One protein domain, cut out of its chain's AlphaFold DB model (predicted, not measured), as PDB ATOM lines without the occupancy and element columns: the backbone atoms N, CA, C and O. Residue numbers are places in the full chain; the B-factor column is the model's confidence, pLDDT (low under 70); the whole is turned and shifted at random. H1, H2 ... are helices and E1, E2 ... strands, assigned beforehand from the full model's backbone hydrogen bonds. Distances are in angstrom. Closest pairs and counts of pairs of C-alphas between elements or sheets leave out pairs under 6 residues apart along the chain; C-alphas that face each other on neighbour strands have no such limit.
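Overview. This is residues 159 to 204 of the 204 residues of an uncharacterized protein of Paenibacillus thalictri (UniProt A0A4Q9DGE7). A drawn-out chain with little regular structure: a free-standing arm, residues 159 to 180, holds the short helix H1, and at the far end strands E1 and E2 lie side by side, joined by a wide loop. The printed part has 46 residues, with H1, E1 and E2 in that order and parallel strands; the class is mixed, with 17 residues in named elements. It is extended, with a radius of gyration of the C-alphas of 16.0 A, a rod spanning 44 by 21 by 12 A.

Along the chain. H1, residues 167 to 175, begins at C-alpha (44.657, 39.023, 49.438) and is 11.9 A long. E1 is residues 183 to 186, 9.7 A. E2, residues 198 to 201, 10.1 A, ends at C-alpha (20.537, 30.608, 22.261).

Arrangement. In H1 every O i to N i+4 pair is within hydrogen-bond range. H1 and E2 are apart, with no C-alphas within 8 A. E1 and E2 are parallel neighbours at 28 degrees; N 184 and O 198 are within hydrogen-bond range at 3.1 A.

Size, cuts and confidence. The farthest C-alphas, of Asp 163 and Asp 203, are 45.4 A apart. The printed part has no cut. The link E1 to E2, 11 residues, is long. Residue 204 alone is under pLDDT 70.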
ATOM      1  N   ALA A 159      36.015  46.687  55.046       96.56
ATOM      2  CA  ALA A 159      34.703  46.812  55.666       96.56
ATOM      3  C   ALA A 159      33.790  47.770  54.882       96.56
ATOM      4  O   ALA A 159      32.569  47.616  54.915       96.56
ATOM      5  N   VAL A 160      34.364  48.737  54.158       97.06
ATOM      6  CA  VAL A 160      33.636  49.695  53.313       97.06
ATOM      7  C   VAL A 160      34.220  49.768  51.899       97.06
ATOM      8  O   VAL A 160      35.350  49.360  51.651       97.06
ATOM      9  N   THR A 161      33.454  50.314  50.951       96.19
ATOM     10  CA  THR A 161      33.792  50.326  49.513       96.19
ATOM     11  C   THR A 161      35.123  51.005  49.174       96.19
ATOM     12  O   THR A 161      35.745  50.652  48.178       96.19
ATOM     13  N   ASN A 162      35.563  51.971  49.984       97.06
ATOM     14  CA  ASN A 162      36.790  52.733  49.733       97.06
ATOM     15  C   ASN A 162      38.041  52.116  50.387       97.06
ATOM     16  O   ASN A 162      39.122  52.692  50.274       97.06
ATOM     17  N   ASP A 163      37.909  50.977  51.073       97.75
ATOM     18  CA  ASP A 163      39.044  50.304  51.704       97.75
ATOM     19  C   ASP A 163      39.946  49.614  50.669       97.75
ATOM     20  O   ASP A 163      39.509  49.155  49.612       97.75
ATOM     21  N   ILE A 164      41.230  49.484  51.003       96.50
ATOM     22  CA  ILE A 164      42.195  48.729  50.198       96.50
ATOM     23  C   ILE A 164      41.922  47.230  50.375       96.50
ATOM     24  O   ILE A 164      41.980  46.711  51.490       96.50
ATOM     25  N   ALA A 165      41.683  46.507  49.280       96.75
ATOM     26  CA  ALA A 165      41.522  45.056  49.319       96.75
ATOM     27  C   ALA A 165      42.834  44.333  49.667       96.75
ATOM     28  O   ALA A 165      43.867  44.563  49.037       96.75
ATOM     29  N   ASN A 166      42.777  43.413  50.634       96.44
ATOM     30  CA  ASN A 166      43.871  42.483  50.920       96.44
ATOM     31  C   ASN A 166      43.660  41.132  50.211       96.44
ATOM     32  O   ASN A 166      42.567  40.831  49.727       96.44
ATOM     33  N   MET A 167      44.711  40.307  50.149       95.25
ATOM     34  CA  MET A 167      44.657  39.023  49.438       95.25
ATOM     35  C   MET A 167      43.587  38.086  50.016       95.25
ATOM     36  O   MET A 167      42.829  37.501  49.255       95.25
ATOM     37  N   GLY A 168      43.469  37.998  51.345       95.56
ATOM     38  CA  GLY A 168      42.474  37.137  51.992       95.56
ATOM     39  C   GLY A 168      41.031  37.515  51.639       95.56
ATOM     40  O   GLY A 168      40.204  36.636  51.419       95.56
ATOM     41  N   TYR A 169      40.738  38.811  51.517       96.69
ATOM     42  CA  TYR A 169      39.442  39.308  51.058       96.69
ATOM     43  C   TYR A 169      39.163  38.912  49.603       96.69
ATOM     44  O   TYR A 169      38.088  38.400  49.292       96.69
ATOM     45  N   VAL A 170      40.142  39.097  48.713       95.94
ATOM     46  CA  VAL A 170      40.011  38.728  47.294       95.94
ATOM     47  C   VAL A 170      39.856  37.216  47.122       95.94
ATOM     48  O   VAL A 170      38.982  36.771  46.378       95.94
ATOM     49  N   ASP A 171      40.670  36.423  47.813       96.19
ATOM     50  CA  ASP A 171      40.610  34.964  47.748       96.19
ATOM     51  C   ASP A 171      39.307  34.429  48.347       96.19
ATOM     52  O   ASP A 171      38.718  33.512  47.784       96.19
ATOM     53  N   GLY A 172      38.794  35.057  49.410       92.69
ATOM     54  CA  GLY A 172      37.472  34.755  49.959       92.69
ATOM     55  C   GLY A 172      36.348  34.954  48.939       92.69
ATOM     56  O   GLY A 172      35.493  34.086  48.804       92.69
ATOM     57  N   ILE A 173      36.378  36.043  48.161       90.56
ATOM     58  CA  ILE A 173      35.411  36.276  47.072       90.56
ATOM     59  C   ILE A 173      35.554  35.220  45.973       90.56
ATOM     60  O   ILE A 173      34.556  34.722  45.459       90.56
ATOM     61  N   ARG A 174      36.788  34.875  45.594       90.75
ATOM     62  CA  ARG A 174      37.048  33.885  44.536       90.75
ATOM     63  C   ARG A 174      36.654  32.469  44.942       90.75
ATOM     64  O   ARG A 174      36.272  31.685  44.079       90.75
ATOM     65  N   ALA A 175      36.770  32.144  46.225       88.94
ATOM     66  CA  ALA A 175      36.398  30.851  46.779       88.94
ATOM     67  C   ALA A 175      34.903  30.751  47.139       88.94
ATOM     68  O   ALA A 175      34.443  29.659  47.470       88.94
ATOM     69  N   ASP A 176      34.141  31.852  47.079       87.88
ATOM     70  CA  ASP A 176      32.711  31.869  47.393       87.88
ATOM     71  C   ASP A 176      31.891  31.139  46.313       87.88
ATOM     72  O   ASP A 176      31.408  31.717  45.338       87.88
ATOM     73  N   SER A 177      31.700  29.836  46.521       81.31
ATOM     74  CA  SER A 177      30.876  28.976  45.672       81.31
ATOM     75  C   SER A 177      29.370  29.197  45.844       81.31
ATOM     76  O   SER A 177      28.587  28.561  45.140       81.31
ATOM     77  N   ALA A 178      28.933  30.053  46.779       82.19
ATOM     78  CA  ALA A 178      27.521  30.403  46.932       82.19
ATOM     79  C   ALA A 178      27.069  31.450  45.898       82.19
ATOM     80  O   ALA A 178      25.870  31.685  45.731       82.19
ATOM     81  N   LYS A 179      28.007  32.079  45.178       74.31
ATOM     82  CA  LYS A 179      27.690  32.933  44.029       74.31
ATOM     83  C   LYS A 179      27.411  32.067  42.805       74.31
ATOM     84  O   LYS A 179      28.318  31.506  42.198       74.31
ATOM     85  N   SER A 180      26.141  31.978  42.423       70.81
ATOM     86  CA  SER A 180      25.733  31.244  41.225       70.81
ATOM     87  C   SER A 180      26.296  31.884  39.956       70.81
ATOM     88  O   SER A 180      26.105  33.078  39.715       70.81
ATOM     89  N   LEU A 181      26.902  31.068  39.091       74.44
ATOM     90  CA  LEU A 181      27.063  31.419  37.682       74.44
ATOM     91  C   LEU A 181      25.666  31.507  37.053       74.44
ATOM     92  O   LEU A 181      24.942  30.513  36.996       74.44
ATOM     93  N   VAL A 182      25.274  32.694  36.588       72.62
ATOM     94  CA  VAL A 182      23.979  32.893  35.928       72.62
ATOM     95  C   VAL A 182      24.145  32.667  34.425       72.62
ATOM     96  O   VAL A 182      24.631  33.542  33.704       72.62
ATOM     97  N   ILE A 183      23.727  31.484  33.967       75.50
ATOM     98  CA  ILE A 183      23.547  31.168  32.546       75.50
ATOM     99  C   ILE A 183      22.062  31.308  32.233       75.50
ATOM    100  O   ILE A 183      21.230  30.599  32.797       75.50
ATOM    101  N   GLU A 184      21.724  32.227  31.339       76.69
ATOM    102  CA  GLU A 184      20.350  32.398  30.876       76.69
ATOM    103  C   GLU A 184      20.193  31.799  29.482       76.69
ATOM    104  O   GLU A 184      20.799  32.274  28.520       76.69
ATOM    105  N   VAL A 185      19.351  30.771  29.370       82.06
ATOM    106  CA  VAL A 185      18.961  30.190  28.083       82.06
ATOM    107  C   VAL A 185      17.753  30.952  27.552       82.06
ATOM    108  O   VAL A 185      16.738  31.070  28.240       82.06
ATOM    109  N   ARG A 186      17.868  31.502  26.342       80.75
ATOM    110  CA  ARG A 186      16.813  32.300  25.703       80.75
ATOM    111  C   ARG A 186      16.602  31.849  24.263       80.75
ATOM    112  O   ARG A 186      17.520  31.350  23.621       80.75
ATOM    113  N   THR A 187      15.398  32.080  23.749       82.50
ATOM    114  CA  THR A 187      15.036  31.853  22.339       82.50
ATOM    115  C   THR A 187      15.375  33.047  21.441       82.50
ATOM    116  O   THR A 187      15.018  33.051  20.270       82.50
ATOM    117  N   SER A 188      15.981  34.107  21.986       82.50
ATOM    118  CA  SER A 188      16.403  35.289  21.234       82.50
ATOM    119  C   SER A 188      17.515  36.048  21.954       82.50
ATOM    120  O   SER A 188      17.686  35.933  23.175       82.50
ATOM    121  N   ASP A 189      18.260  36.844  21.185       80.56
ATOM    122  CA  ASP A 189      19.320  37.683  21.728       80.56
ATOM    123  C   ASP A 189      18.747  38.816  22.602       80.56
ATOM    124  O   ASP A 189      17.741  39.450  22.267       80.56
ATOM    125  N   PRO A 190      19.367  39.089  23.755       76.81
ATOM    126  CA  PRO A 190      18.908  40.099  24.694       76.81
ATOM    127  C   PRO A 190      19.184  41.511  24.184       76.81
ATOM    128  O   PRO A 190      20.290  41.854  23.775       76.81
ATOM    129  N   VAL A 191      18.188  42.378  24.335       77.06
ATOM    130  CA  VAL A 191      18.251  43.775  23.879       77.06
ATOM    131  C   VAL A 191      19.141  44.651  24.786       77.06
ATOM    132  O   VAL A 191      19.408  45.806  24.466       77.06
ATOM    133  N   SER A 192      19.620  44.135  25.928       81.00
ATOM    134  CA  SER A 192      20.549  44.833  26.838       81.00
ATOM    135  C   SER A 192      21.335  43.862  27.736       81.00
ATOM    136  O   SER A 192      20.797  43.382  28.739       81.00
ATOM    137  N   PRO A 193      22.605  43.561  27.409       74.88
ATOM    138  CA  PRO A 193      23.483  42.787  28.277       74.88
ATOM    139  C   PRO A 193      23.745  43.376  29.647       74.88
ATOM    140  O   PRO A 193      24.268  44.479  29.760       74.88
ATOM    141  N   ALA A 194      23.484  42.583  30.689       74.19
ATOM    142  CA  ALA A 194      24.091  42.804  31.991       74.19
ATOM    143  C   ALA A 194      25.474  42.135  32.012       74.19
ATOM    144  O   ALA A 194      25.604  40.949  31.696       74.19
ATOM    145  N   VAL A 195      26.501  42.894  32.397       70.12
ATOM    146  CA  VAL A 195      27.873  42.391  32.555       70.12
ATOM    147  C   VAL A 195      27.872  41.219  33.545       70.12
ATOM    148  O   VAL A 195      27.328  41.332  34.641       70.12
ATOM    149  N   GLY A 196      28.462  40.087  33.147       70.81
ATOM    150  CA  GLY A 196      28.556  38.878  33.977       70.81
ATOM    151  C   GLY A 196      27.478  37.812  33.737       70.81
ATOM    152  O   GLY A 196      27.475  36.811  34.448       70.81
ATOM    153  N   ARG A 197      26.588  37.979  32.748       75.19
ATOM    154  CA  ARG A 197      25.675  36.913  32.290       75.19
ATOM    155  C   ARG A 197      26.187  36.287  30.998       75.19
ATOM    156  O   ARG A 197      26.603  36.998  30.088       75.19
ATOM    157  N   MET A 198      26.144  34.959  30.926       79.62
ATOM    158  CA  MET A 198      26.370  34.211  29.689       79.62
ATOM    159  C   MET A 198      25.014  33.816  29.108       79.62
ATOM    160  O   MET A 198      24.150  33.324  29.838       79.62
ATOM    161  N   TRP A 199      24.842  34.010  27.801       80.81
ATOM    162  CA  TRP A 199      23.629  33.604  27.100       80.81
ATOM    163  C   TRP A 199      23.903  32.484  26.133       80.81
ATOM    164  O   TRP A 199      24.877  32.517  25.382       80.81
ATOM    165  N   VAL A 200      23.001  31.514  26.146       81.81
ATOM    166  CA  VAL A 200      22.969  30.438  25.170       81.81
ATOM    167  C   VAL A 200      21.641  30.549  24.445       81.81
ATOM    168  O   VAL A 200      20.578  30.561  25.073       81.81
ATOM    169  N   ARG A 201      21.712  30.669  23.121       80.38
ATOM    170  CA  ARG A 201      20.537  30.608  22.261       80.38
ATOM    171  C   ARG A 201      20.052  29.163  22.204       80.38
ATOM    172  O   ARG A 201      20.831  28.279  21.868       80.38
ATOM    173  N   SER A 202      18.796  28.917  22.566       78.44
ATOM    174  CA  SER A 202      18.202  27.573  22.500       78.44
ATOM    175  C   SER A 202      17.738  27.177  21.098       78.44
ATOM    176  O   SER A 202      17.315  26.045  20.900       78.44
ATOM    177  N   ASP A 203      17.712  28.129  20.167       76.62
ATOM    178  CA  ASP A 203      17.198  27.998  18.803       76.62
ATOM    179  C   ASP A 203      18.308  27.831  17.748       76.62
ATOM    180  O   ASP A 203      18.044  27.960  16.551       76.62
ATOM    181  N   LEU A 204      19.539  27.554  18.193       61.53
ATOM    182  CA  LEU A 204      20.690  27.211  17.354       61.53
ATOM    183  C   LEU A 204      20.999  25.715  17.400       61.53
ATOM    184  O   LEU A 204      20.927  25.131  18.505       61.53
TER     185      LEU A 204